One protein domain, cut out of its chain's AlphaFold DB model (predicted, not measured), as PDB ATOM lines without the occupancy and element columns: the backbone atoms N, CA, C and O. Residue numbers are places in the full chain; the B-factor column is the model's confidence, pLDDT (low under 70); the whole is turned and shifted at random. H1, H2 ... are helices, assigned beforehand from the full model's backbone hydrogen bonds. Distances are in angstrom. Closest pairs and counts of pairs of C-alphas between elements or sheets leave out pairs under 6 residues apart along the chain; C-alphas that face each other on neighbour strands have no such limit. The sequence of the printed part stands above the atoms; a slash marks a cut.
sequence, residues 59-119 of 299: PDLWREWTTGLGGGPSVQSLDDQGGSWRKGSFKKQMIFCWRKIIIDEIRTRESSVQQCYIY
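Overview. This is residues 59 to 119 of the 299 residues of the protein "GCR1_C domain-containing protein" of Blastomyces percursus (UniProt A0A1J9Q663). One long helix, H4, makes the longest axis, and three short helices, H1, H2 and H3, with the loop of residues 67 to 74 form a small head to one side of it. H1 crosses H4 at residues 99 to 103, and residues 107 to 119, of which 107 to 118 belong to H4, stick out as an arm. The printed part has 61 residues with four named helices, H1, H2, H3 and H4 in chain order, and no named strand; the class is all helix. The whole is loose, with a radius of gyration of the C-alphas of 13.6 A, and elongated, spanning 44 by 25 by 21 A.

Along the chain. H4, residues 90 to 118, is 41.1 A long, from C-alpha 90 at (17.829, -29.989, -4.036) to C-alpha 118 at (-20.854, -16.602, -0.176). H1, residues 59 to 66, begins with C-alpha 59 at (3.565, -10.161, 0.186) and is 10.4 A long. H2, residues 75 to 80, is 8.7 A long, and H3, residues 83 to 86, is 5.5 A long.

Arrangement. H4 and H1 only just touch, with 3 pairs of C-alphas within 8 A, the closest those of Ile 103 and Trp 62, 7.0 A apart. Their lines are about perpendicular, at 88 degrees. H1 and H2 touch, the closest C-alphas being those of Trp 65 and Val 75, 4.6 A apart, at a shallow tilt of 28 degrees, the same way. H3 is close to H2 but not clearly touching; their closest C-alphas, Trp 85 and Leu 78, are 7.1 A apart. H2 and H4 are apart. In H1, H2 and H4 every O i to N i+4 pair is within hydrogen-bond range; H3 is too short for such a pair.

Size, cuts and confidence. The two C-alphas farthest apart, those of Ser 89 and Tyr 119, are 44.9 A apart. The printed part has no cut, and no link is long. The mean pLDDT of the printed part is 73.0; residue 82, residues 87 to 93, residue 109 and residues 111 to 119 are under 70.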
ATOM      1  N   PRO A  59       3.954 -10.954   1.355       80.25
ATOM      2  CA  PRO A  59       3.565 -10.161   0.186       80.25
ATOM      3  C   PRO A  59       4.536 -10.249  -0.987       80.25
ATOM      4  O   PRO A  59       4.102 -10.364  -2.128       80.25
ATOM      5  N   ASP A  60       5.845 -10.198  -0.730       76.50
ATOM      6  CA  ASP A  60       6.855 -10.332  -1.785       76.50
ATOM      7  C   ASP A  60       6.820 -11.721  -2.416       76.50
ATOM      8  O   ASP A  60       6.942 -11.856  -3.632       76.50
ATOM      9  N   LEU A  61       6.604 -12.746  -1.590       84.44
ATOM     10  CA  LEU A  61       6.416 -14.109  -2.057       84.44
ATOM     11  C   LEU A  61       5.171 -14.231  -2.939       84.44
ATOM     12  O   LEU A  61       5.237 -14.808  -4.020       84.44
ATOM     13  N   TRP A  62       4.045 -13.669  -2.501       86.50
ATOM     14  CA  TRP A  62       2.804 -13.686  -3.269       86.50
ATOM     15  C   TRP A  62       2.939 -12.924  -4.593       86.50
ATOM     16  O   TRP A  62       2.474 -13.404  -5.627       86.50
ATOM     17  N   ARG A  63       3.639 -11.780  -4.594       86.19
ATOM     18  CA  ARG A  63       3.958 -11.010  -5.807       86.19
ATOM     19  C   ARG A  63       4.813 -11.805  -6.786       86.19
ATOM     20  O   ARG A  63       4.453 -11.899  -7.954       86.19
ATOM     21  N   GLU A  64       5.905 -12.419  -6.327       90.81
ATOM     22  CA  GLU A  64       6.731 -13.293  -7.174       90.81
ATOM     23  C   GLU A  64       5.902 -14.454  -7.741       90.81
ATOM     24  O   GLU A  64       6.039 -14.816  -8.913       90.81
ATOM     25  N   TRP A  65       5.006 -15.011  -6.924       90.50
ATOM     26  CA  TRP A  65       4.188 -16.148  -7.312       90.50
ATOM     27  C   TRP A  65       3.152 -15.820  -8.386       90.50
ATOM     28  O   TRP A  65       3.016 -16.577  -9.345       90.50
ATOM     29  N   THR A  66       2.441 -14.704  -8.234       88.12
ATOM     30  CA  THR A  66       1.284 -14.344  -9.072       88.12
ATOM     31  C   THR A  66       1.650 -13.420 -10.229       88.12
ATOM     32  O   THR A  66       1.223 -13.654 -11.357       88.12
ATOM     33  N   THR A  67       2.473 -12.404  -9.975       87.88
ATOM     34  CA  THR A  67       2.835 -11.361 -10.949       87.88
ATOM     35  C   THR A  67       4.233 -11.565 -11.532       87.88
ATOM     36  O   THR A  67       4.467 -11.223 -12.685       87.88
ATOM     37  N   GLY A  68       5.150 -12.156 -10.764       86.06
ATOM     38  CA  GLY A  68       6.574 -12.198 -11.097       86.06
ATOM     39  C   GLY A  68       7.339 -10.994 -10.540       86.06
ATOM     40  O   GLY A  68       6.761 -10.046 -10.006       86.06
ATOM     41  N   LEU A  69       8.671 -11.047 -10.620       83.62
ATOM     42  CA  LEU A  69       9.567  -9.981 -10.158       83.62
ATOM     43  C   LEU A  69      10.394  -9.433 -11.321       83.62
ATOM     44  O   LEU A  69      10.811 -10.186 -12.198       83.62
ATOM     45  N   GLY A  70      10.660  -8.123 -11.307       79.12
ATOM     46  CA  GLY A  70      11.566  -7.476 -12.265       79.12
ATOM     47  C   GLY A  70      11.141  -7.595 -13.735       79.12
ATOM     48  O   GLY A  70      12.003  -7.618 -14.604       79.12
ATOM     49  N   GLY A  71       9.838  -7.728 -14.012       79.25
ATOM     50  CA  GLY A  71       9.312  -7.951 -15.366       79.25
ATOM     51  C   GLY A  71       9.473  -9.385 -15.890       79.25
ATOM     52  O   GLY A  71       9.138  -9.649 -17.041       79.25
ATOM     53  N   GLY A  72       9.977 -10.311 -15.066       81.75
ATOM     54  CA  GLY A  72      10.046 -11.736 -15.383       81.75
ATOM     55  C   GLY A  72       8.702 -12.459 -15.216       81.75
ATOM     56  O   GLY A  72       7.774 -11.913 -14.616       81.75
ATOM     57  N   PRO A  73       8.592 -13.707 -15.710       86.38
ATOM     58  CA  PRO A  73       7.374 -14.502 -15.584       86.38
ATOM     59  C   PRO A  73       7.040 -14.787 -14.114       86.38
ATOM     60  O   PRO A  73       7.929 -14.890 -13.261       86.38
ATOM     61  N   SER A  74       5.751 -14.958 -13.820       90.44
ATOM     62  CA  SER A  74       5.309 -15.395 -12.496       90.44
ATOM     63  C   SER A  74       5.656 -16.862 -12.257       90.44
ATOM     64  O   SER A  74       5.633 -17.677 -13.185       90.44
ATOM     65  N   VAL A  75       5.945 -17.226 -11.007       88.38
ATOM     66  CA  VAL A  75       6.247 -18.628 -10.657       88.38
ATOM     67  C   VAL A  75       5.075 -19.546 -10.988       88.38
ATOM     68  O   VAL A  75       5.291 -20.672 -11.430       88.38
ATOM     69  N   GLN A  76       3.844 -19.058 -10.817       88.62
ATOM     70  CA  GLN A  76       2.642 -19.784 -11.196       88.62
ATOM     71  C   GLN A  76       2.624 -20.098 -12.694       88.62
ATOM     72  O   GLN A  76       2.477 -21.258 -13.060       88.62
ATOM     73  N   SER A  77       2.856 -19.094 -13.546       85.38
ATOM     74  CA  SER A  77       2.848 -19.294 -15.000       85.38
ATOM     75  C   SER A  77       3.884 -20.328 -15.445       85.38
ATOM     76  O   SER A  77       3.637 -21.096 -16.370       85.38
ATOM     77  N   LEU A  78       5.029 -20.380 -14.761       86.81
ATOM     78  CA  LEU A  78       6.066 -21.371 -15.007       86.81
ATOM     79  C   LEU A  78       5.671 -22.763 -14.499       86.81
ATOM     80  O   LEU A  78       5.973 -23.753 -15.158       86.81
ATOM     81  N   ASP A  79       5.037 -22.877 -13.325       85.69
ATOM     82  CA  ASP A  79       4.550 -24.167 -12.808       85.69
ATOM     83  C   ASP A  79       3.484 -24.767 -13.736       85.69
ATOM     84  O   ASP A  79       3.549 -25.959 -14.039       85.69
ATOM     85  N   ASP A  80       2.596 -23.926 -14.271       82.00
ATOM     86  CA  ASP A  80       1.539 -24.317 -15.212       82.00
ATOM     87  C   ASP A  80       2.108 -24.793 -16.567       82.00
ATOM     88  O   ASP A  80       1.567 -25.709 -17.185       82.00
ATOM     89  N   GLN A  81       3.243 -24.235 -17.007       78.31
ATOM     90  CA  GLN A  81       3.972 -24.645 -18.222       78.31
ATOM     91  C   GLN A  81       4.821 -25.921 -18.037       78.31
ATOM     92  O   GLN A  81       5.422 -26.420 -18.993       78.31
ATOM     93  N   GLY A  82       4.865 -26.475 -16.821       69.88
ATOM     94  CA  GLY A  82       5.555 -27.719 -16.490       69.88
ATOM     95  C   GLY A  82       6.872 -27.522 -15.734       69.88
ATOM     96  O   GLY A  82       7.587 -26.539 -15.882       69.88
ATOM     97  N   GLY A  83       7.244 -28.506 -14.909       70.94
ATOM     98  CA  GLY A  83       8.342 -28.393 -13.935       70.94
ATOM     99  C   GLY A  83       9.774 -28.373 -14.479       70.94
ATOM    100  O   GLY A  83      10.718 -28.523 -13.704       70.94
ATOM    101  N   SER A  84       9.971 -28.200 -15.786       73.25
ATOM    102  CA  SER A  84      11.295 -28.210 -16.424       73.25
ATOM    103  C   SER A  84      12.190 -27.051 -15.963       73.25
ATOM    104  O   SER A  84      13.403 -27.223 -15.866       73.25
ATOM    105  N   TRP A  85      11.603 -25.910 -15.591       77.12
ATOM    106  CA  TRP A  85      12.318 -24.748 -15.046       77.12
ATOM    107  C   TRP A  85      12.841 -24.966 -13.616       77.12
ATOM    108  O   TRP A  85      13.714 -24.231 -13.160       77.12
ATOM    109  N   ARG A  86      12.346 -25.991 -12.905       76.00
ATOM    110  CA  ARG A  86      12.810 -26.366 -11.557       76.00
ATOM    111  C   ARG A  86      14.001 -27.319 -11.562       76.00
ATOM    112  O   ARG A  86      14.503 -27.649 -10.486       76.00
ATOM    113  N   LYS A  87      14.456 -27.764 -12.740       68.06
ATOM    114  CA  LYS A  87      15.653 -28.602 -12.873       68.06
ATOM    115  C   LYS A  87      16.845 -27.855 -12.269       68.06
ATOM    116  O   LYS A  87      17.236 -26.786 -12.730       68.06
ATOM    117  N   GLY A  88      17.374 -28.380 -11.172       64.56
ATOM    118  CA  GLY A  88      18.380 -27.707 -10.361       64.56
ATOM    119  C   GLY A  88      18.543 -28.372  -8.999       64.56
ATOM    120  O   GLY A  88      17.830 -29.321  -8.677       64.56
ATOM    121  N   SER A  89      19.486 -27.866  -8.198       63.84
ATOM    122  CA  SER A  89      19.871 -28.515  -6.939       63.84
ATOM    123  C   SER A  89      18.705 -28.677  -5.956       63.84
ATOM    124  O   SER A  89      17.798 -27.838  -5.902       63.84
ATOM    125  N   PHE A  90      18.788 -29.706  -5.109       53.75
ATOM    126  CA  PHE A  90      17.829 -29.989  -4.036       53.75
ATOM    127  C   PHE A  90      17.484 -28.750  -3.190       53.75
ATOM    128  O   PHE A  90      16.333 -28.541  -2.823       53.75
ATOM    129  N   LYS A  91      18.447 -27.845  -2.951       61.69
ATOM    130  CA  LYS A  91      18.204 -26.582  -2.228       61.69
ATOM    131  C   LYS A  91      17.231 -25.659  -2.974       61.69
ATOM    132  O   LYS A  91      16.373 -25.053  -2.339       61.69
ATOM    133  N   LYS A  92      17.338 -25.551  -4.304       65.44
ATOM    134  CA  LYS A  92      16.406 -24.757  -5.128       65.44
ATOM    135  C   LYS A  92      15.005 -25.379  -5.119       65.44
ATOM    136  O   LYS A  92      14.024 -24.653  -4.982       65.44
ATOM    137  N   GLN A  93      14.925 -26.709  -5.187       65.94
ATOM    138  CA  GLN A  93      13.654 -27.435  -5.098       65.94
ATOM    139  C   GLN A  93      13.002 -27.282  -3.719       65.94
ATOM    140  O   GLN A  93      11.806 -27.034  -3.623       65.94
ATOM    141  N   MET A  94      13.789 -27.329  -2.644       71.19
ATOM    142  CA  MET A  94      13.306 -27.100  -1.282       71.19
ATOM    143  C   MET A  94      12.744 -25.691  -1.087       71.19
ATOM    144  O   MET A  94      11.693 -25.551  -0.466       71.19
ATOM    145  N   ILE A  95      13.397 -24.661  -1.642       73.88
ATOM    146  CA  ILE A  95      12.877 -23.284  -1.626       73.88
ATOM    147  C   ILE A  95      11.517 -23.224  -2.326       73.88
ATOM    148  O   ILE A  95      10.583 -22.637  -1.784       73.88
ATOM    149  N   PHE A  96      11.383 -23.865  -3.489       80.06
ATOM    150  CA  PHE A  96      10.106 -23.951  -4.196       80.06
ATOM    151  C   PHE A  96       9.030 -24.658  -3.361       80.06
ATOM    152  O   PHE A  96       7.956 -24.099  -3.163       80.06
ATOM    153  N   CYS A  97       9.319 -25.847  -2.824       75.06
ATOM    154  CA  CYS A  97       8.362 -26.617  -2.027       75.06
ATOM    155  C   CYS A  97       7.911 -25.854  -0.776       75.06
ATOM    156  O   CYS A  97       6.722 -25.819  -0.475       75.06
ATOM    157  N   TRP A  98       8.835 -25.196  -0.069       70.25
ATOM    158  CA  TRP A  98       8.494 -24.358   1.086       70.25
ATOM    159  C   TRP A  98       7.606 -23.175   0.710       70.25
ATOM    160  O   TRP A  98       6.633 -22.888   1.403       70.25
ATOM    161  N   ARG A  99       7.917 -22.501  -0.397       85.06
ATOM    162  CA  ARG A  99       7.105 -21.395  -0.910       85.06
ATOM    163  C   ARG A  99       5.713 -21.853  -1.314       85.06
ATOM    164  O   ARG A  99       4.746 -21.196  -0.954       85.06
ATOM    165  N   LYS A 100       5.609 -23.005  -1.976       80.12
ATOM    166  CA  LYS A 100       4.334 -23.594  -2.391       80.12
ATOM    167  C   LYS A 100       3.424 -23.894  -1.198       80.12
ATOM    168  O   LYS A 100       2.254 -23.556  -1.261       80.12
ATOM    169  N   ILE A 101       3.969 -24.382  -0.079       72.81
ATOM    170  CA  ILE A 101       3.201 -24.568   1.169       72.81
ATOM    171  C   ILE A 101       2.574 -23.249   1.647       72.81
ATOM    172  O   ILE A 101       1.402 -23.218   2.012       72.81
ATOM    173  N   ILE A 102       3.342 -22.154   1.642       75.56
ATOM    174  CA  ILE A 102       2.840 -20.838   2.069       75.56
ATOM    175  C   ILE A 102       1.740 -20.349   1.116       75.56
ATOM    176  O   ILE A 102       0.715 -19.850   1.568       75.56
ATOM    177  N   ILE A 103       1.931 -20.521  -0.192       85.19
ATOM    178  CA  ILE A 103       0.943 -20.155  -1.215       85.19
ATOM    179  C   ILE A 103      -0.344 -20.975  -1.087       85.19
ATOM    180  O   ILE A 103      -1.432 -20.410  -1.162       85.19
ATOM    181  N   ASP A 104      -0.237 -22.285  -0.877       74.69
ATOM    182  CA  ASP A 104      -1.393 -23.170  -0.732       74.69
ATOM    183  C   ASP A 104      -2.195 -22.824   0.533       74.69
ATOM    184  O   ASP A 104      -3.426 -22.815   0.500       74.69
ATOM    185  N   GLU A 105      -1.523 -22.454   1.629       74.62
ATOM    186  CA  GLU A 105      -2.174 -21.941   2.842       74.62
ATOM    187  C   GLU A 105      -2.895 -20.606   2.581       74.62
ATOM    188  O   GLU A 105      -4.031 -20.439   3.025       74.62
ATOM    189  N   ILE A 106      -2.285 -19.675   1.829       78.00
ATOM    190  CA  ILE A 106      -2.944 -18.417   1.433       78.00
ATOM    191  C   ILE A 106      -4.204 -18.724   0.622       78.00
ATOM    192  O   ILE A 106      -5.279 -18.263   0.989       78.00
ATOM    193  N   ARG A 107      -4.114 -19.576  -0.406       78.50
ATOM    194  CA  ARG A 107      -5.258 -19.962  -1.255       78.50
ATOM    195  C   ARG A 107      -6.363 -20.682  -0.485       78.50
ATOM    196  O   ARG A 107      -7.546 -20.480  -0.752       78.50
ATOM    197  N   THR A 108      -5.992 -21.513   0.487       73.00
ATOM    198  CA  THR A 108      -6.941 -22.208   1.370       73.00
ATOM    199  C   THR A 108      -7.709 -21.208   2.231       73.00
ATOM    200  O   THR A 108      -8.926 -21.327   2.393       73.00
ATOM    201  N   ARG A 109      -7.019 -20.186   2.752       69.38
ATOM    202  CA  ARG A 109      -7.645 -19.109   3.525       69.38
ATOM    203  C   ARG A 109      -8.465 -18.172   2.657       69.38
ATOM    204  O   ARG A 109      -9.568 -17.853   3.068       69.38
ATOM    205  N   GLU A 110      -7.994 -17.799   1.469       72.38
ATOM    206  CA  GLU A 110      -8.791 -17.056   0.486       72.38
ATOM    207  C   GLU A 110     -10.079 -17.811   0.180       72.38
ATOM    208  O   GLU A 110     -11.149 -17.241   0.302       72.38
ATOM    209  N   SER A 111     -10.001 -19.115  -0.092       59.53
ATOM    210  CA  SER A 111     -11.183 -19.939  -0.366       59.53
ATOM    211  C   SER A 111     -12.117 -20.033   0.839       59.53
ATOM    212  O   SER A 111     -13.323 -19.988   0.665       59.53
ATOM    213  N   SER A 112     -11.587 -20.121   2.062       55.91
ATOM    214  CA  SER A 112     -12.399 -20.171   3.290       55.91
ATOM    215  C   SER A 112     -13.049 -18.825   3.614       55.91
ATOM    216  O   SER A 112     -14.200 -18.783   4.034       55.91
ATOM    217  N   VAL A 113     -12.336 -17.722   3.388       55.50
ATOM    218  CA  VAL A 113     -12.849 -16.357   3.539       55.50
ATOM    219  C   VAL A 113     -13.894 -16.081   2.460       55.50
ATOM    220  O   VAL A 113     -14.994 -15.656   2.793       55.50
ATOM    221  N   GLN A 114     -13.609 -16.417   1.199       48.44
ATOM    222  CA  GLN A 114     -14.555 -16.346   0.088       48.44
ATOM    223  C   GLN A 114     -15.793 -17.184   0.406       48.44
ATOM    224  O   GLN A 114     -16.891 -16.667   0.288       48.44
ATOM    225  N   GLN A 115     -15.627 -18.422   0.891       37.09
ATOM    226  CA  GLN A 115     -16.722 -19.315   1.273       37.09
ATOM    227  C   GLN A 115     -17.564 -18.741   2.422       37.09
ATOM    228  O   GLN A 115     -18.787 -18.807   2.362       37.09
ATOM    229  N   CYS A 116     -16.949 -18.096   3.416       33.38
ATOM    230  CA  CYS A 116     -17.669 -17.339   4.445       33.38
ATOM    231  C   CYS A 116     -18.423 -16.116   3.891       33.38
ATOM    232  O   CYS A 116     -19.481 -15.799   4.425       33.38
ATOM    233  N   TYR A 117     -17.935 -15.467   2.827       32.97
ATOM    234  CA  TYR A 117     -18.654 -14.379   2.151       32.97
ATOM    235  C   TYR A 117     -19.840 -14.883   1.307       32.97
ATOM    236  O   TYR A 117     -20.897 -14.273   1.360       32.97
ATOM    237  N   ILE A 118     -19.731 -16.021   0.608       38.84
ATOM    238  CA  ILE A 118     -20.854 -16.602  -0.176       38.84
ATOM    239  C   ILE A 118     -21.941 -17.246   0.701       38.84
ATOM    240  O   ILE A 118     -23.048 -17.467   0.225       38.84
ATOM    241  N   TYR A 119     -21.656 -17.560   1.970       37.25
ATOM    242  CA  TYR A 119     -22.675 -18.003   2.936       37.25
ATOM    243  C   TYR A 119     -23.369 -16.840   3.669       37.25
ATOM    244  O   TYR A 119     -24.237 -17.088   4.507       37.25
TER     245      TYR A 119